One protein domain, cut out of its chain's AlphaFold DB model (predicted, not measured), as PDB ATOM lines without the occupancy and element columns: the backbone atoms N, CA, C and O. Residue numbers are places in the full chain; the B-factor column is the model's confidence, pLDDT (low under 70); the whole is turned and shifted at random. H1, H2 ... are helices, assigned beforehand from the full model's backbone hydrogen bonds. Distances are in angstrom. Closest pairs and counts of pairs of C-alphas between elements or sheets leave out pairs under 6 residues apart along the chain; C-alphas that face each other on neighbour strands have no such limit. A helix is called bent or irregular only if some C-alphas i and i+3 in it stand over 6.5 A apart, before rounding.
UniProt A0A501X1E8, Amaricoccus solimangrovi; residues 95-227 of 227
ATOM      1  N   GLY A  95     -41.020  58.673  29.597       90.00
ATOM      2  CA  GLY A  95     -41.409  58.609  28.191       90.00
ATOM      3  C   GLY A  95     -41.163  57.264  27.501       90.00
ATOM      4  O   GLY A  95     -40.693  56.277  28.070       90.00
ATOM      5  N   ARG A  96     -41.539  57.228  26.220       92.56
ATOM      6  CA  ARG A  96     -41.528  56.010  25.409       92.56
ATOM      7  C   ARG A  96     -40.123  55.439  25.149       92.56
ATOM      8  O   ARG A  96     -39.959  54.243  25.370       92.56
ATOM      9  N   PRO A  97     -39.104  56.227  24.751       94.06
ATOM     10  CA  PRO A  97     -37.783  55.669  24.455       94.06
ATOM     11  C   PRO A  97     -37.138  54.966  25.656       94.06
ATOM     12  O   PRO A  97     -36.509  53.920  25.501       94.06
ATOM     13  N   MET A  98     -37.330  55.505  26.865       94.56
ATOM     14  CA  MET A  98     -36.799  54.891  28.080       94.56
ATOM     15  C   MET A  98     -37.525  53.586  28.420       94.56
ATOM     16  O   MET A  98     -36.873  52.603  28.768       94.56
ATOM     17  N   LEU A  99     -38.853  53.544  28.252       95.75
ATOM     18  CA  LEU A  99     -39.628  52.308  28.391       95.75
ATOM     19  C   LEU A  99     -39.164  51.238  27.398       95.75
ATOM     20  O   LEU A  99     -38.969  50.088  27.788       95.75
ATOM     21  N   ASP A 100     -38.950  51.607  26.133       96.75
ATOM     22  CA  ASP A 100     -38.488  50.663  25.118       96.75
ATOM     23  C   ASP A 100     -37.113  50.087  25.482       96.75
ATOM     24  O   ASP A 100     -36.936  48.868  25.423       96.75
ATOM     25  N   ARG A 101     -36.170  50.930  25.932       97.38
ATOM     26  CA  ARG A 101     -34.848  50.482  26.402       97.38
ATOM     27  C   ARG A 101     -34.952  49.597  27.640       97.38
ATOM     28  O   ARG A 101     -34.306  48.553  27.700       97.38
ATOM     29  N   TYR A 102     -35.782  49.981  28.608       97.81
ATOM     30  CA  TYR A 102     -36.021  49.200  29.818       97.81
ATOM     31  C   TYR A 102     -36.547  47.802  29.484       97.81
ATOM     32  O   TYR A 102     -36.044  46.811  30.013       97.81
ATOM     33  N   ILE A 103     -37.514  47.688  28.573       98.12
ATOM     34  CA  ILE A 103     -38.061  46.394  28.149       98.12
ATOM     35  C   ILE A 103     -37.017  45.577  27.377       98.12
ATOM     36  O   ILE A 103     -36.864  44.381  27.647       98.12
ATOM     37  N   ALA A 104     -36.259  46.214  26.482       98.56
ATOM     38  CA  ALA A 104     -35.202  45.551  25.721       98.56
ATOM     39  C   ALA A 104     -34.133  44.963  26.652       98.56
ATOM     40  O   ALA A 104     -33.698  43.828  26.469       98.56
ATOM     41  N   HIS A 105     -33.760  45.698  27.697       98.62
ATOM     42  CA  HIS A 105     -32.750  45.254  28.648       98.62
ATOM     43  C   HIS A 105     -33.292  44.264  29.683       98.62
ATOM     44  O   HIS A 105     -32.561  43.375  30.091       98.62
ATOM     45  N   THR A 106     -34.551  44.361  30.115       98.12
ATOM     46  CA  THR A 106     -35.096  43.456  31.148       98.12
ATOM     47  C   THR A 106     -35.661  42.162  30.566       98.12
ATOM     48  O   THR A 106     -35.299  41.075  31.012       98.12
ATOM     49  N   ALA A 107     -36.541  42.254  29.566       98.06
ATOM     50  CA  ALA A 107     -37.151  41.095  28.916       98.06
ATOM     51  C   ALA A 107     -36.311  40.603  27.729       98.06
ATOM     52  O   ALA A 107     -36.124  39.394  27.568       98.06
ATOM     53  N   GLY A 108     -35.789  41.531  26.920       98.38
ATOM     54  CA  GLY A 108     -35.000  41.218  25.725       98.38
ATOM     55  C   GLY A 108     -33.707  40.478  26.038       98.38
ATOM     56  O   GLY A 108     -33.522  39.360  25.557       98.38
ATOM     57  N   HIS A 109     -32.850  41.040  26.894       98.81
ATOM     58  CA  HIS A 109     -31.577  40.406  27.256       98.81
ATOM     59  C   HIS A 109     -31.774  39.039  27.918       98.81
ATOM     60  O   HIS A 109     -31.076  38.092  27.565       98.81
ATOM     61  N   LEU A 110     -32.760  38.889  28.811       98.69
ATOM     62  CA  LEU A 110     -33.058  37.598  29.436       98.69
ATOM     63  C   LEU A 110     -33.459  36.540  28.399       98.69
ATOM     64  O   LEU A 110     -32.970  35.409  28.440       98.69
ATOM     65  N   MET A 111     -34.347  36.894  27.465       98.69
ATOM     66  CA  MET A 111     -34.799  35.959  26.437       98.69
ATOM     67  C   MET A 111     -33.686  35.635  25.433       98.69
ATOM     68  O   MET A 111     -33.583  34.492  24.991       98.69
ATOM     69  N   GLU A 112     -32.818  36.599  25.122       98.69
ATOM     70  CA  GLU A 112     -31.618  36.370  24.317       98.69
ATOM     71  C   GLU A 112     -30.632  35.427  25.016       98.69
ATOM     72  O   GLU A 112     -30.193  34.457  24.402       98.69
ATOM     73  N   LEU A 113     -30.315  35.663  26.293       98.81
ATOM     74  CA  LEU A 113     -29.447  34.788  27.088       98.81
ATOM     75  C   LEU A 113     -30.002  33.358  27.121       98.81
ATOM     76  O   LEU A 113     -29.271  32.402  26.863       98.81
ATOM     77  N   ALA A 114     -31.311  33.205  27.343       98.44
ATOM     78  CA  ALA A 114     -31.973  31.904  27.296       98.44
ATOM     79  C   ALA A 114     -31.892  31.251  25.903       98.44
ATOM     80  O   ALA A 114     -31.684  30.042  25.800       98.44
ATOM     81  N   ALA A 115     -32.029  32.028  24.825       98.31
ATOM     82  CA  ALA A 115     -31.895  31.522  23.461       98.31
ATOM     83  C   ALA A 115     -30.452  31.083  23.151       98.31
ATOM     84  O   ALA A 115     -30.263  30.032  22.539       98.31
ATOM     85  N   ARG A 116     -29.442  31.829  23.622       98.50
ATOM     86  CA  ARG A 116     -28.015  31.474  23.509       98.50
ATOM     87  C   ARG A 116     -27.693  30.174  24.250       98.50
ATOM     88  O   ARG A 116     -27.072  29.292  23.664       98.50
ATOM     89  N   VAL A 117     -28.205  29.996  25.475       98.38
ATOM     90  CA  VAL A 117     -28.098  28.725  26.229       98.38
ATOM     91  C   VAL A 117     -28.663  27.542  25.434       98.38
ATOM     92  O   VAL A 117     -28.135  26.434  25.488       98.38
ATOM     93  N   LEU A 118     -29.718  27.777  24.652       97.44
ATOM     94  CA  LEU A 118     -30.354  26.773  23.798       97.44
ATOM     95  C   LEU A 118     -29.757  26.681  22.378       97.44
ATOM     96  O   LEU A 118     -30.342  26.030  21.510       97.44
ATOM     97  N   GLY A 119     -28.609  27.316  22.128       97.12
ATOM     98  CA  GLY A 119     -27.875  27.212  20.867       97.12
ATOM     99  C   GLY A 119     -28.453  28.040  19.715       97.12
ATOM    100  O   GLY A 119     -28.286  27.670  18.552       97.12
ATOM    101  N   ALA A 120     -29.159  29.138  19.999       97.81
ATOM    102  CA  ALA A 120     -29.585  30.065  18.953       97.81
ATOM    103  C   ALA A 120     -28.363  30.709  18.261       97.81
ATOM    104  O   ALA A 120     -27.517  31.284  18.946       97.81
ATOM    105  N   PRO A 121     -28.263  30.658  16.918       97.69
ATOM    106  CA  PRO A 121     -27.195  31.334  16.189       97.69
ATOM    107  C   PRO A 121     -27.413  32.852  16.184       97.69
ATOM    108  O   PRO A 121     -28.552  33.309  16.281       97.69
ATOM    109  N   GLU A 122     -26.356  33.635  15.951       97.31
ATOM    110  CA  GLU A 122     -26.417  35.111  15.912       97.31
ATOM    111  C   GLU A 122     -27.523  35.649  14.988       97.31
ATOM    112  O   GLU A 122     -28.264  36.557  15.358       97.31
ATOM    113  N   ARG A 123     -27.729  35.018  13.821       97.25
ATOM    114  CA  ARG A 123     -28.801  35.391  12.876       97.25
ATOM    115  C   ARG A 123     -30.218  35.297  13.460       97.25
ATOM    116  O   ARG A 123     -31.110  35.989  12.990       97.25
ATOM    117  N   ALA A 124     -30.434  34.453  14.471       98.25
ATOM    118  CA  ALA A 124     -31.733  34.275  15.117       98.25
ATOM    119  C   ALA A 124     -32.011  35.339  16.191       98.25
ATOM    120  O   ALA A 124     -33.170  35.585  16.528       98.25
ATOM    121  N   LEU A 125     -30.976  35.973  16.748       98.38
ATOM    122  CA  LEU A 125     -31.115  36.844  17.916       98.38
ATOM    123  C   LEU A 125     -31.921  38.121  17.653       98.38
ATOM    124  O   LEU A 125     -32.709  38.478  18.525       98.38
ATOM    125  N   PRO A 126     -31.851  38.776  16.474       98.50
ATOM    126  CA  PRO A 126     -32.764  39.874  16.155       98.50
ATOM    127  C   PRO A 126     -34.241  39.466  16.243       98.50
ATOM    128  O   PRO A 126     -35.053  40.201  16.793       98.50
ATOM    129  N   VAL A 127     -34.582  38.257  15.782       98.62
ATOM    130  CA  VAL A 127     -35.951  37.718  15.854       98.62
ATOM    131  C   VAL A 127     -36.367  37.466  17.307       98.62
ATOM    132  O   VAL A 127     -37.499  37.759  17.692       98.62
ATOM    133  N   VAL A 128     -35.445  36.952  18.128       98.56
ATOM    134  CA  VAL A 128     -35.667  36.752  19.567       98.56
ATOM    135  C   VAL A 128     -35.894  38.088  20.276       98.56
ATOM    136  O   VAL A 128     -36.838  38.194  21.055       98.56
ATOM    137  N   ARG A 129     -35.081  39.111  19.983       98.56
ATOM    138  CA  ARG A 129     -35.193  40.457  20.568       98.56
ATOM    139  C   ARG A 129     -36.524  41.123  20.223       98.56
ATOM    140  O   ARG A 129     -37.190  41.608  21.131       98.56
ATOM    141  N   ASP A 130     -36.951  41.074  18.959       98.44
ATOM    142  CA  ASP A 130     -38.255  41.608  18.535       98.44
ATOM    143  C   ASP A 130     -39.404  40.946  19.306       98.44
ATOM    144  O   ASP A 130     -40.274  41.617  19.867       98.44
ATOM    145  N   TYR A 131     -39.392  39.612  19.384       98.75
ATOM    146  CA  TYR A 131     -40.424  38.884  20.115       98.75
ATOM    147  C   TYR A 131     -40.402  39.204  21.614       98.75
ATOM    148  O   TYR A 131     -41.457  39.414  22.218       98.75
ATOM    149  N   ALA A 132     -39.212  39.270  22.210       98.62
ATOM    150  CA  ALA A 132     -39.028  39.591  23.616       98.62
ATOM    151  C   ALA A 132     -39.487  41.017  23.951       98.62
ATOM    152  O   ALA A 132     -40.094  41.213  25.001       98.62
ATOM    153  N   GLN A 133     -39.286  41.983  23.049       98.56
ATOM    154  CA  GLN A 133     -39.779  43.351  23.209       98.56
ATOM    155  C   GLN A 133     -41.309  43.381  23.286       98.56
ATOM    156  O   GLN A 133     -41.880  43.947  24.219       98.56
ATOM    157  N   GLY A 134     -41.995  42.714  22.352       98.44
ATOM    158  CA  GLY A 134     -43.458  42.636  22.378       98.44
ATOM    159  C   GLY A 134     -43.987  41.852  23.585       98.44
ATOM    160  O   GLY A 134     -44.961  42.259  24.223       98.44
ATOM    161  N   ALA A 135     -43.319  40.759  23.962       98.56
ATOM    162  CA  ALA A 135     -43.660  39.999  25.163       98.56
ATOM    163  C   ALA A 135     -43.450  40.804  26.455       98.56
ATOM    164  O   ALA A 135     -44.276  40.739  27.370       98.56
ATOM    165  N   GLY A 136     -42.379  41.591  26.516       98.25
ATOM    166  CA  GLY A 136     -42.063  42.470  27.630       98.25
ATOM    167  C   GLY A 136     -43.041  43.637  27.758       98.25
ATOM    168  O   GLY A 136     -43.480  43.915  28.872       98.25
ATOM    169  N   LEU A 137     -43.496  44.230  26.646       97.94
ATOM    170  CA  LEU A 137     -44.590  45.215  26.649       97.94
ATOM    171  C   LEU A 137     -45.868  44.634  27.262       97.94
ATOM    172  O   LEU A 137     -46.510  45.283  28.085       97.94
ATOM    173  N   ALA A 138     -46.211  43.386  26.927       98.25
ATOM    174  CA  ALA A 138     -47.369  42.718  27.518       98.25
ATOM    175  C   ALA A 138     -47.221  42.509  29.033       98.25
ATOM    176  O   ALA A 138     -48.182  42.690  29.780       98.25
ATOM    177  N   ALA A 139     -46.027  42.120  29.488       97.19
ATOM    178  CA  ALA A 139     -45.744  41.941  30.908       97.19
ATOM    179  C   ALA A 139     -45.780  43.276  31.669       97.19
ATOM    180  O   ALA A 139     -46.370  43.337  32.748       97.19
ATOM    181  N   TRP A 140     -45.207  44.334  31.091       96.44
ATOM    182  CA  TRP A 140     -45.201  45.672  31.675       96.44
ATOM    183  C   TRP A 140     -46.613  46.259  31.763       96.44
ATOM    184  O   TRP A 140     -47.017  46.694  32.835       96.44
ATOM    185  N   LEU A 141     -47.409  46.185  30.687       96.56
ATOM    186  CA  LEU A 141     -48.800  46.658  30.693       96.56
ATOM    187  C   LEU A 141     -49.651  45.943  31.749       96.56
ATOM    188  O   LEU A 141     -50.437  46.591  32.434       96.56
ATOM    189  N   ARG A 142     -49.450  44.632  31.935       95.81
ATOM    190  CA  ARG A 142     -50.126  43.869  32.995       95.81
ATOM    191  C   ARG A 142     -49.709  44.327  34.397       95.81
ATOM    192  O   ARG A 142     -50.532  44.321  35.304       95.81
ATOM    193  N   ALA A 143     -48.444  44.696  34.586       94.12
ATOM    194  CA  ALA A 143     -47.927  45.170  35.870       94.12
ATOM    195  C   ALA A 143     -48.247  46.650  36.146       94.12
ATOM    196  O   ALA A 143     -48.228  47.069  37.302       94.12
ATOM    197  N   ARG A 144     -48.551  47.442  35.109       93.12
ATOM    198  CA  ARG A 144     -48.735  48.898  35.190       93.12
ATOM    199  C   ARG A 144     -49.719  49.350  36.282       93.12
ATOM    200  O   ARG A 144     -49.363  50.298  36.974       93.12
ATOM    201  N   PRO A 145     -50.897  48.723  36.496       92.75
ATOM    202  CA  PRO A 145     -51.812  49.151  37.559       92.75
ATOM    203  C   PRO A 145     -51.201  49.030  38.962       92.75
ATOM    204  O   PRO A 145     -51.274  49.969  39.750       92.75
ATOM    205  N   GLU A 146     -50.535  47.910  39.249       92.69
ATOM    206  CA  GLU A 146     -49.854  47.679  40.530       92.69
ATOM    207  C   GLU A 146     -48.654  48.620  40.706       92.69
ATOM    208  O   GLU A 146     -48.430  49.164  41.785       92.69
ATOM    209  N   LEU A 147     -47.886  48.856  39.637       91.38
ATOM    210  CA  LEU A 147     -46.777  49.812  39.657       91.38
ATOM    211  C   LEU A 147     -47.278  51.240  39.923       91.38
ATOM    212  O   LEU A 147     -46.715  51.933  40.767       91.38
ATOM    213  N   ALA A 148     -48.379  51.653  39.289       91.62
ATOM    214  CA  ALA A 148     -49.013  52.947  39.526       91.62
ATOM    215  C   ALA A 148     -49.508  53.093  40.974       91.62
ATOM    216  O   ALA A 148     -49.249  54.120  41.597       91.62
ATOM    217  N   ALA A 149     -50.128  52.053  41.544       92.44
ATOM    218  CA  ALA A 149     -50.546  52.035  42.950       92.44
ATOM    219  C   ALA A 149     -49.365  52.185  43.932       92.44
ATOM    220  O   ALA A 149     -49.533  52.684  45.042       92.44
ATOM    221  N   ARG A 150     -48.154  51.806  43.508       89.31
ATOM    222  CA  ARG A 150     -46.896  51.986  44.254       89.31
ATOM    223  C   ARG A 150     -46.172  53.298  43.928       89.31
ATOM    224  O   ARG A 150     -45.001  53.440  44.275       89.31
ATOM    225  N   GLY A 151     -46.837  54.236  43.254       88.69
ATOM    226  CA  GLY A 151     -46.278  55.538  42.886       88.69
ATOM    227  C   GLY A 151     -45.348  55.505  41.672       88.69
ATOM    228  O   GLY A 151     -44.595  56.447  41.474       88.69
ATOM    229  N   ARG A 152     -45.381  54.443  40.857       89.69
ATOM    230  CA  ARG A 152     -44.517  54.251  39.675       89.69
ATOM    231  C   ARG A 152     -45.361  54.068  38.406       89.69
ATOM    232  O   ARG A 152     -45.370  52.985  37.821       89.69
ATOM    233  N   PRO A 153     -46.118  55.088  37.967       86.81
ATOM    234  CA  PRO A 153     -47.070  54.951  36.861       86.81
ATOM    235  C   PRO A 153     -46.406  54.695  35.497       86.81
ATOM    236  O   PRO A 153     -47.079  54.250  34.558       86.81
ATOM    237  N   GLY A 154     -45.098  54.961  35.393       88.94
ATOM    238  CA  GLY A 154     -44.350  54.945  34.142       88.94
ATOM    239  C   GLY A 154     -44.831  56.026  33.171       88.94
ATOM    240  O   GLY A 154     -45.527  56.963  33.572       88.94
ATOM    241  N   PRO A 155     -44.480  55.930  31.879       90.19
ATOM    242  CA  PRO A 155     -44.775  56.992  30.934       90.19
ATOM    243  C   PRO A 155     -46.275  57.110  30.643       90.19
ATOM    244  O   PRO A 155     -46.997  56.113  30.527       90.19
ATOM    245  N   ALA A 156     -46.732  58.348  30.443       88.88
ATOM    246  CA  ALA A 156     -48.103  58.684  30.065       88.88
ATOM    247  C   ALA A 156     -48.391  58.357  28.584       88.88
ATOM    248  O   ALA A 156     -48.664  59.235  27.771       88.88
ATOM    249  N   VAL A 157     -48.299  57.075  28.223       90.06
ATOM    250  CA  VAL A 157     -48.645  56.557  26.891       90.06
ATOM    251  C   VAL A 157     -49.941  55.753  26.981       90.06
ATOM    252  O   VAL A 157     -50.169  55.010  27.947       90.06
ATOM    253  N   ASP A 158     -50.786  55.899  25.960       92.31
ATOM    254  CA  ASP A 158     -52.011  55.121  25.793       92.31
ATOM    255  C   ASP A 158     -51.708  53.601  25.784       92.31
ATOM    256  O   ASP A 158     -50.923  53.134  24.944       92.31
ATOM    257  N   PRO A 159     -52.315  52.806  26.693       92.75
ATOM    258  CA  PRO A 159     -52.156  51.353  26.718       92.75
ATOM    259  C   PRO A 159     -52.488  50.671  25.388       92.75
ATOM    260  O   PRO A 159     -51.806  49.718  25.012       92.75
ATOM    261  N   GLY A 160     -53.512  51.149  24.669       95.88
ATOM    262  CA  GLY A 160     -53.939  50.557  23.399       95.88
ATOM    263  C   GLY A 160     -52.876  50.691  22.308       95.88
ATOM    264  O   GLY A 160     -52.648  49.761  21.533       95.88
ATOM    265  N   THR A 161     -52.179  51.824  22.287       95.94
ATOM    266  CA  THR A 161     -51.049  52.104  21.394       95.94
ATOM    267  C   THR A 161     -49.857  51.209  21.710       95.94
ATOM    268  O   THR A 161     -49.382  50.508  20.820       95.94
ATOM    269  N   LEU A 162     -49.444  51.123  22.980       96.12
ATOM    270  CA  LEU A 162     -48.379  50.196  23.393       96.12
ATOM    271  C   LEU A 162     -48.723  48.737  23.066       96.12
ATOM    272  O   LEU A 162     -47.849  47.950  22.700       96.12
ATOM    273  N   ALA A 163     -50.001  48.371  23.177       97.94
ATOM    274  CA  ALA A 163     -50.447  47.026  22.873       97.94
ATOM    275  C   ALA A 163     -50.371  46.690  21.379       97.94
ATOM    276  O   ALA A 163     -49.935  45.590  21.031       97.94
ATOM    277  N   ARG A 164     -50.747  47.627  20.501       98.44
ATOM    278  CA  ARG A 164     -50.584  47.486  19.044       98.44
ATOM    279  C   ARG A 164     -49.112  47.370  18.656       98.44
ATOM    280  O   ARG A 164     -48.754  46.425  17.961       98.44
ATOM    281  N   ASP A 165     -48.249  48.211  19.217       97.88
ATOM    282  CA  ASP A 165     -46.809  48.146  18.946       97.88
ATOM    283  C   ASP A 165     -46.200  46.799  19.368       97.88
ATOM    284  O   ASP A 165     -45.393  46.207  18.646       97.88
ATOM    285  N   GLY A 166     -46.615  46.273  20.526       98.31
ATOM    286  CA  GLY A 166     -46.195  44.952  20.990       98.31
ATOM    287  C   GLY A 166     -46.696  43.810  20.095       98.31
ATOM    288  O   GLY A 166     -45.971  42.833  19.883       98.31
ATOM    289  N   LEU A 167     -47.905  43.925  19.533       98.69
ATOM    290  CA  LEU A 167     -48.425  42.972  18.548       98.69
ATOM    291  C   LEU A 167     -47.616  43.010  17.252       98.69
ATOM    292  O   LEU A 167     -47.274  41.944  16.739       98.69
ATOM    293  N   ASP A 168     -47.263  44.200  16.769       98.69
ATOM    294  CA  ASP A 168     -46.465  44.376  15.555       98.69
ATOM    295  C   ASP A 168     -45.063  43.781  15.716       98.69
ATOM    296  O   ASP A 168     -44.588  43.066  14.834       98.69
ATOM    297  N   LEU A 169     -44.420  43.989  16.870       98.62
ATOM    298  CA  LEU A 169     -43.141  43.357  17.219       98.62
ATOM    299  C   LEU A 169     -43.226  41.824  17.183       98.62
ATOM    300  O   LEU A 169     -42.408  41.159  16.543       98.62
ATOM    301  N   ILE A 170     -44.260  41.253  17.809       98.62
ATOM    302  CA  ILE A 170     -44.479  39.802  17.804       98.62
ATOM    303  C   ILE A 170     -44.770  39.294  16.384       98.62
ATOM    304  O   ILE A 170     -44.296  38.218  16.008       98.62
ATOM    305  N   ALA A 171     -45.541  40.034  15.586       98.44
ATOM    306  CA  ALA A 171     -45.854  39.676  14.206       98.44
ATOM    307  C   ALA A 171     -44.597  39.680  13.323       98.44
ATOM    308  O   ALA A 171     -44.354  38.694  12.621       98.44
ATOM    309  N   ARG A 172     -43.760  40.724  13.426       98.31
ATOM    310  CA  ARG A 172     -42.457  40.821  12.743       98.31
ATOM    311  C   ARG A 172     -41.559  39.633  13.076       98.31
ATOM    312  O   ARG A 172     -41.059  38.969  12.167       98.31
ATOM    313  N   ALA A 173     -41.435  39.290  14.356       98.31
ATOM    314  CA  ALA A 173     -40.646  38.136  14.772       98.31
ATOM    315  C   ALA A 173     -41.213  36.815  14.218       98.31
ATOM    316  O   ALA A 173     -40.484  35.974  13.688       98.31
ATOM    317  N   ARG A 174     -42.538  36.630  14.279       97.50
ATOM    318  CA  ARG A 174     -43.203  35.416  13.779       97.50
ATOM    319  C   ARG A 174     -43.104  35.250  12.264       97.50
ATOM    320  O   ARG A 174     -43.068  34.105  11.814       97.50
ATOM    321  N   ALA A 175     -43.036  36.338  11.498       98.00
ATOM    322  CA  ALA A 175     -42.790  36.289  10.056       98.00
ATOM    323  C   ALA A 175     -41.410  35.686   9.733       98.00
ATOM    324  O   ALA A 175     -41.256  34.976   8.744       98.00
ATOM    325  N   ARG A 176     -40.435  35.882  10.628       97.62
ATOM    326  CA  ARG A 176     -39.051  35.396  10.517       97.62
ATOM    327  C   ARG A 176     -38.765  34.148  11.358       97.62
ATOM    328  O   ARG A 176     -37.615  33.775  11.568       97.62
ATOM    329  N   ARG A 177     -39.802  33.442  11.826       95.69
ATOM    330  CA  ARG A 177     -39.661  32.302  12.757       95.69
ATOM    331  C   ARG A 177     -38.738  31.182  12.279       95.69
ATOM    332  O   ARG A 177     -38.190  30.471  13.111       95.69
ATOM    333  N   ALA A 178     -38.587  31.005  10.964       95.75
ATOM    334  CA  ALA A 178     -37.723  29.980  10.381       95.75
ATOM    335  C   ALA A 178     -36.231  30.229  10.673       95.75
ATOM    336  O   ALA A 178     -35.420  29.310  10.586       95.75
ATOM    337  N   GLU A 179     -35.865  31.457  11.052       96.75
ATOM    338  CA  GLU A 179     -34.508  31.802  11.469       96.75
ATOM    339  C   GLU A 179     -34.179  31.302  12.880       96.75
ATOM    340  O   GLU A 179     -33.004  31.100  13.183       96.75
ATOM    341  N   VAL A 180     -35.192  31.046  13.720       97.44
ATOM    342  CA  VAL A 180     -35.025  30.526  15.083       97.44
ATOM    343  C   VAL A 180     -35.079  28.993  15.061       97.44
ATOM    344  O   VAL A 180     -36.126  28.420  14.745       97.44
ATOM    345  N   PRO A 181     -33.988  28.288  15.420       94.75
ATOM    346  CA  PRO A 181     -33.994  26.832  15.473       94.75
ATOM    347  C   PRO A 181     -35.026  26.304  16.471       94.75
ATOM    348  O   PRO A 181     -35.230  26.878  17.541       94.75
ATOM    349  N   ARG A 182     -35.616  25.139  16.179       92.50
ATOM    350  CA  ARG A 182     -36.573  24.483  17.090       92.50
ATOM    351  C   ARG A 182     -35.996  24.240  18.488       92.50
ATOM    352  O   ARG A 182     -36.733  24.345  19.460       92.50
ATOM    353  N   ALA A 183     -34.693  23.972  18.588       92.50
ATOM    354  CA  ALA A 183     -33.998  23.797  19.863       92.50
ATOM    355  C   ALA A 183     -34.034  25.056  20.752       92.50
ATOM    356  O   ALA A 183     -34.111  24.928  21.970       92.50
ATOM    357  N   ALA A 184     -34.060  26.252  20.149       95.12
ATOM    358  CA  ALA A 184     -34.107  27.538  20.844       95.12
ATOM    359  C   ALA A 184     -35.532  28.034  21.141       95.12
ATOM    360  O   ALA A 184     -35.715  28.896  21.999       95.12
ATOM    361  N   ALA A 185     -36.555  27.465  20.493       93.00
ATOM    362  CA  ALA A 185     -37.955  27.839  20.699       93.00
ATOM    363  C   ALA A 185     -38.419  27.852  22.175       93.00
ATOM    364  O   ALA A 185     -39.202  28.741  22.523       93.00
ATOM    365  N   PRO A 186     -37.945  26.957  23.074       94.25
ATOM    366  CA  PRO A 186     -38.306  27.011  24.486       94.25
ATOM    367  C   PRO A 186     -37.982  28.337  25.189       94.25
ATOM    368  O   PRO A 186     -38.713  28.698  26.110       94.25
ATOM    369  N   ALA A 187     -36.966  29.096  24.750       95.56
ATOM    370  CA  ALA A 187     -36.673  30.422  25.312       95.56
ATOM    371  C   ALA A 187     -37.825  31.419  25.093       95.56
ATOM    372  O   ALA A 187     -38.076  32.278  25.933       95.56
ATOM    373  N   LEU A 188     -38.574  31.264  23.998       95.88
ATOM    374  CA  LEU A 188     -39.667  32.158  23.610       95.88
ATOM    375  C   LEU A 188     -41.007  31.754  24.242       95.88
ATOM    376  O   LEU A 188     -41.986  32.507  24.193       95.88
ATOM    377  N   LEU A 189     -41.075  30.590  24.900       91.38
ATOM    378  CA  LEU A 189     -42.311  30.113  25.523       91.38
ATOM    379  C   LEU A 189     -42.778  31.002  26.683       91.38
ATOM    380  O   LEU A 189     -43.977  31.067  26.942       91.38
ATOM    381  N   ALA A 190     -41.876  31.754  27.320       87.38
ATOM    382  CA  ALA A 190     -42.243  32.739  28.339       87.38
ATOM    383  C   ALA A 190     -43.179  33.844  27.797       87.38
ATOM    384  O   ALA A 190     -43.961  34.420  28.552       87.38
ATOM    385  N   GLY A 191     -43.147  34.111  26.484       93.50
ATOM    386  CA  GLY A 191     -43.930  35.166  25.834       93.50
ATOM    387  C   GLY A 191     -45.236  34.719  25.172       93.50
ATOM    388  O   GLY A 191     -45.953  35.563  24.646       93.50
ATOM    389  N   VAL A 192     -45.600  33.431  25.164       94.25
ATOM    390  CA  VAL A 192     -46.688  32.931  24.279       94.25
ATOM    391  C   VAL A 192     -48.073  33.496  24.586       94.25
ATOM    392  O   VAL A 192     -48.937  33.547  23.709       94.25
ATOM    393  N   LEU A 193     -48.288  33.947  25.821       95.81
ATOM    394  CA  LEU A 193     -49.526  34.608  26.227       95.81
ATOM    395  C   LEU A 193     -49.521  36.117  25.932       95.81
ATOM    396  O   LEU A 193     -50.537  36.764  26.151       95.81
ATOM    397  N   ALA A 194     -48.422  36.693  25.442       97.25
ATOM    398  CA  ALA A 194     -48.323  38.126  25.187       97.25
ATOM    399  C   ALA A 194     -49.310  38.582  24.113       97.25
ATOM    400  O   ALA A 194     -50.177  39.397  24.397       97.25
ATOM    401  N   ALA A 195     -49.254  37.997  22.912       97.19
ATOM    402  CA  ALA A 195     -50.139  38.380  21.813       97.19
ATOM    403  C   ALA A 195     -51.642  38.351  22.177       97.19
ATOM    404  O   ALA A 195     -52.316  39.355  21.954       97.19
ATOM    405  N   PRO A 196     -52.206  37.275  22.768       96.31
ATOM    406  CA  PRO A 196     -53.621  37.287  23.142       96.31
ATOM    407  C   PRO A 196     -53.964  38.319  24.229       96.31
ATOM    408  O   PRO A 196     -55.060  38.871  24.186       96.31
ATOM    409  N   ARG A 197     -53.050  38.615  25.166       96.88
ATOM    410  CA  ARG A 197     -53.248  39.669  26.179       96.88
ATOM    411  C   ARG A 197     -53.203  41.068  25.568       96.88
ATOM    412  O   ARG A 197     -54.084  41.882  25.826       96.88
ATOM    413  N   LEU A 198     -52.217  41.331  24.713       97.94
ATOM    414  CA  LEU A 198     -52.089  42.599  23.994       97.94
ATOM    415  C   LEU A 198     -53.291  42.850  23.084       97.94
ATOM    416  O   LEU A 198     -53.801  43.960  23.037       97.94
ATOM    417  N   ALA A 199     -53.810  41.815  22.421       97.50
ATOM    418  CA  ALA A 199     -55.011  41.942  21.601       97.50
ATOM    419  C   ALA A 199     -56.242  42.391  22.405       97.50
ATOM    420  O   ALA A 199     -57.121  43.023  21.831       97.50
ATOM    421  N   ARG A 200     -56.333  42.058  23.700       96.75
ATOM    422  CA  ARG A 200     -57.395  42.551  24.595       96.75
ATOM    423  C   ARG A 200     -57.146  44.007  24.985       96.75
ATOM    424  O   ARG A 200     -58.017  44.837  24.747       96.75
ATOM    425  N   ALA A 201     -55.931  44.338  25.429       96.19
ATOM    426  CA  ALA A 201     -55.547  45.722  25.737       96.19
ATOM    427  C   ALA A 201     -55.752  46.684  24.552       96.19
ATOM    428  O   ALA A 201     -56.243  47.792  24.735       96.19
ATOM    429  N   ALA A 202     -55.442  46.253  23.327       97.06
ATOM    430  CA  ALA A 202     -55.641  47.045  22.113       97.06
ATOM    431  C   ALA A 202     -57.121  47.378  21.834       97.06
ATOM    432  O   ALA A 202     -57.396  48.350  21.136       97.06
ATOM    433  N   ARG A 203     -58.062  46.593  22.378       96.25
ATOM    434  CA  ARG A 203     -59.514  46.846  22.326       96.25
ATOM    435  C   ARG A 203     -60.049  47.561  23.576       96.25
ATOM    436  O   ARG A 203     -61.257  47.709  23.704       96.25
ATOM    437  N   GLY A 204     -59.178  47.971  24.502       93.06
ATOM    438  CA  GLY A 204     -59.581  48.548  25.789       93.06
ATOM    439  C   GLY A 204     -60.143  47.528  26.785       93.06
ATOM    440  O   GLY A 204     -60.771  47.912  27.765       93.06
ATOM    441  N   GLU A 205     -59.942  46.229  26.546       93.38
ATOM    442  CA  GLU A 205     -60.381  45.161  27.446       93.38
ATOM    443  C   GLU A 205     -59.311  44.840  28.500       93.38
ATOM    444  O   GLU A 205     -58.109  45.013  28.274       93.38
ATOM    445  N   GLU A 206     -59.738  44.260  29.624       91.69
ATOM    446  CA  GLU A 206     -58.830  43.707  30.628       91.69
ATOM    447  C   GLU A 206     -57.920  42.631  30.019       91.69
ATOM    448  O   GLU A 206     -58.376  41.725  29.319       91.69
ATOM    449  N   MET A 207     -56.619  42.713  30.303       93.44
ATOM    450  CA  MET A 207     -55.615  41.850  29.681       93.44
ATOM    451  C   MET A 207     -55.723  40.386  30.091       93.44
ATOM    452  O   MET A 207     -55.277  39.527  29.329       93.44
ATOM    453  N   GLU A 208     -56.269  40.082  31.270       92.06
ATOM    454  CA  GLU A 208     -56.284  38.709  31.758       92.06
ATOM    455  C   GLU A 208     -57.128  37.782  30.885       92.06
ATOM    456  O   GLU A 208     -58.169  38.132  30.321       92.06
ATOM    457  N   LEU A 209     -56.595  36.573  30.721       89.00
ATOM    458  CA  LEU A 209     -57.204  35.530  29.915       89.00
ATOM    459  C   LEU A 209     -57.933  34.559  30.839       89.00
ATOM    460  O   LEU A 209     -57.402  34.234  31.900       89.00
ATOM    461  N   PRO A 210     -59.069  33.990  30.400       90.94
ATOM    462  CA  PRO A 210     -59.666  32.859  31.094       90.94
ATOM    463  C   PRO A 210     -58.638  31.738  31.282       90.94
ATOM    464  O   PRO A 210     -57.924  31.380  30.338       90.94
ATOM    465  N   GLU A 211     -58.581  31.160  32.482       87.31
ATOM    466  CA  GLU A 211     -57.550  30.188  32.862       87.31
ATOM    467  C   GLU A 211     -57.476  28.998  31.894       87.31
ATOM    468  O   GLU A 211     -56.391  28.607  31.457       87.31
ATOM    469  N   VAL A 212     -58.634  28.478  31.478       89.19
ATOM    470  CA  VAL A 212     -58.746  27.387  30.496       89.19
ATOM    471  C   VAL A 212     -58.047  27.752  29.182       89.19
ATOM    472  O   VAL A 212     -57.276  26.959  28.641       89.19
ATOM    473  N   ARG A 213     -58.245  28.982  28.689       86.38
ATOM    474  CA  ARG A 213     -57.632  29.470  27.444       86.38
ATOM    475  C   ARG A 213     -56.122  29.653  27.593       86.38
ATOM    476  O   ARG A 213     -55.373  29.314  26.672       86.38
ATOM    477  N   ALA A 214     -55.669  30.173  28.733       86.62
ATOM    478  CA  ALA A 214     -54.246  30.340  29.018       86.62
ATOM    479  C   ALA A 214     -53.528  28.981  29.081       86.62
ATOM    480  O   ALA A 214     -52.531  28.782  28.381       86.62
ATOM    481  N   ARG A 215     -54.078  28.020  29.837       85.38
ATOM    482  CA  ARG A 215     -53.547  26.652  29.955       85.38
ATOM    483  C   ARG A 215     -53.539  25.924  28.608       85.38
ATOM    484  O   ARG A 215     -52.506  25.379  28.229       85.38
ATOM    485  N   ALA A 216     -54.633  25.984  27.845       87.62
ATOM    486  CA  ALA A 216     -54.706  25.383  26.511       87.62
ATOM    487  C   ALA A 216     -53.651  25.970  25.558       87.62
ATOM    488  O   ALA A 216     -52.983  25.231  24.835       87.62
ATOM    489  N   THR A 217     -53.444  27.291  25.594       85.19
ATOM    490  CA  THR A 217     -52.410  27.947  24.780       85.19
ATOM    491  C   THR A 217     -51.015  27.459  25.163       85.19
ATOM    492  O   THR A 217     -50.247  27.082  24.282       85.19
ATOM    493  N   LEU A 218     -50.691  27.414  26.459       86.69
ATOM    494  CA  LEU A 218     -49.393  26.935  26.941       86.69
ATOM    495  C   LEU A 218     -49.130  25.480  26.528       86.69
ATOM    496  O   LEU A 218     -48.047  25.184  26.027       86.69
ATOM    497  N   LEU A 219     -50.125  24.599  26.667       84.75
ATOM    498  CA  LEU A 219     -50.028  23.196  26.255       84.75
ATOM    499  C   LEU A 219     -49.783  23.067  24.746       84.75
ATOM    500  O   LEU A 219     -48.807  22.445  24.328       84.75
ATOM    501  N   LEU A 220     -50.610  23.714  23.920       87.19
ATOM    502  CA  LEU A 220     -50.489  23.655  22.458       87.19
ATOM    503  C   LEU A 220     -49.142  24.198  21.960       87.19
ATOM    504  O   LEU A 220     -48.547  23.648  21.028       87.19
ATOM    505  N   ARG A 221     -48.641  25.284  22.559       88.25
ATOM    506  CA  ARG A 221     -47.342  25.872  22.188       88.25
ATOM    507  C   ARG A 221     -46.165  25.050  22.701       88.25
ATOM    508  O   ARG A 221     -45.204  24.869  21.960       88.25
ATOM    509  N   GLY A 222     -46.283  24.470  23.894       80.88
ATOM    510  CA  GLY A 222     -45.304  23.527  24.432       80.88
ATOM    511  C   GLY A 222     -45.140  22.279  23.561       80.88
ATOM    512  O   GLY A 222     -44.012  21.856  23.333       80.88
ATOM    513  N   LEU A 223     -46.239  21.742  23.018       82.31
ATOM    514  CA  LEU A 223     -46.219  20.567  22.137       82.31
ATOM    515  C   LEU A 223     -45.748  20.895  20.713       82.31
ATOM    516  O   LEU A 223     -44.979  20.142  20.125       82.31
ATOM    517  N   SER A 224     -46.202  22.014  20.143       84.62
ATOM    518  CA  SER A 224     -45.871  22.373  18.753       84.62
ATOM    519  C   SER A 224     -44.494  23.025  18.584       84.62
ATOM    520  O   SER A 224     -44.032  23.177  17.452       84.62
ATOM    521  N   GLY A 225     -43.873  23.483  19.678       79.50
ATOM    522  CA  GLY A 225     -42.659  24.305  19.644       79.50
ATOM    523  C   GLY A 225     -42.859  25.665  18.962       79.50
ATOM    524  O   GLY A 225     -41.887  26.345  18.642       79.50
ATOM    525  N   ARG A 226     -44.110  26.062  18.693       86.88
ATOM    526  CA  ARG A 226     -44.443  27.346  18.066       86.88
ATOM    527  C   ARG A 226     -44.661  28.406  19.134       86.88
ATOM    528  O   ARG A 226     -45.336  28.149  20.126       86.88
ATOM    529  N   TRP A 227     -44.194  29.612  18.850       91.12
ATOM    530  CA  TRP A 227     -44.379  30.812  19.658       91.12
ATOM    531  C   TRP A 227     -45.043  31.931  18.847       91.12
ATOM    532  O   TRP A 227     -45.042  31.905  17.589       91.12
TER     533      TRP A 227
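This is residues 95 to 227 of the 227 residues of a protein of Amaricoccus solimangrovi (UniProt A0A501X1E8). Picture a long kinked helix, H2, in the middle of a helical body, with H1 crossing it and H3 folding back along it as a hairpin. The short helices H4 and H5, one after the other, pack on H2, and H6 lies farthest out, packed on H4; the far end of H2 sticks out with residues 146 to 151. The printed part has 133 residues, with six named helices in the order H1 to H6 and no named strand: all helix. It is compact, with a radius of gyration of the C-alphas of 14.5 A and spans of 40 by 34 by 24 A.

Start with H1, residues 95 to 117, and go on to the hub, H2, residues 122 to 149, which touches four helices. H1 and H2 touch at a steep tilt of 52 degrees, opposite ways; look at Gly 108 and Ala 132, their closest C-alphas, 4.8 A apart. H3, residues 159 to 175, forms a helical hairpin with H2 at a shallow tilt of 20 degrees; its Gly 166 and Gly 134 of H2 have the closest C-alphas, 3.8 A apart. H4, residues 185 to 191, touches H2 at residues 128 to 136 alone, closest at the C-alphas of Ala 135 and Gly 191, 4.9 A. H4 also touches residues 111 to 115 of H1 alone, closest at the C-alphas of Ala 115 and Ala 187, 5.2 A. H5, residues 194 to 201, touches residues 134 to 139 of H2 alone, closest at the C-alphas of Ala 135 and Ala 194, 5.0 A. H5 touches H3 too, closest at the C-alphas of Ala 163 and Leu 198, 4.9 A. H6, residues 211 to 224, touches H4 with residues 218 to 222 alone, closest at the C-alphas of Leu 189 and Gly 222, 7.3 A; H6 and H2 are apart. Every O i to N i+4 pair is within hydrogen-bond range in H3, H5 and H6, against 17 of 19 in H1, 20 of 24 in H2 and 0 of 3 in H4, where 3 of 4 O i to N i+3 pairs are.

Find C-alpha 95 at (-41.409, 58.609, 28.191); from there H1 runs 32.8 A, with a kink of 27 degrees near residue 110. H2 runs 40.0 A, with a kink of 45 degrees near residue 143; it is irregular, C-alphas 142 and 145 being 7.2 A apart. H3 is 24.3 A long, and H4, 10.8 A, is only just irregular, with C-alphas 187 and 190 6.7 A apart. H5 is 10.5 A long, and H6, 19.9 A, ends at C-alpha 224 at (-45.871, 22.373, 18.753).

The C-alphas of Gly 151 and Ala 178 are the two farthest apart, 42.2 A. The printed part has no cut and no long link, and ends at Trp 227, the chain's last residue. The mean pLDDT of the printed part is 94.5, and no printed residue is under 70.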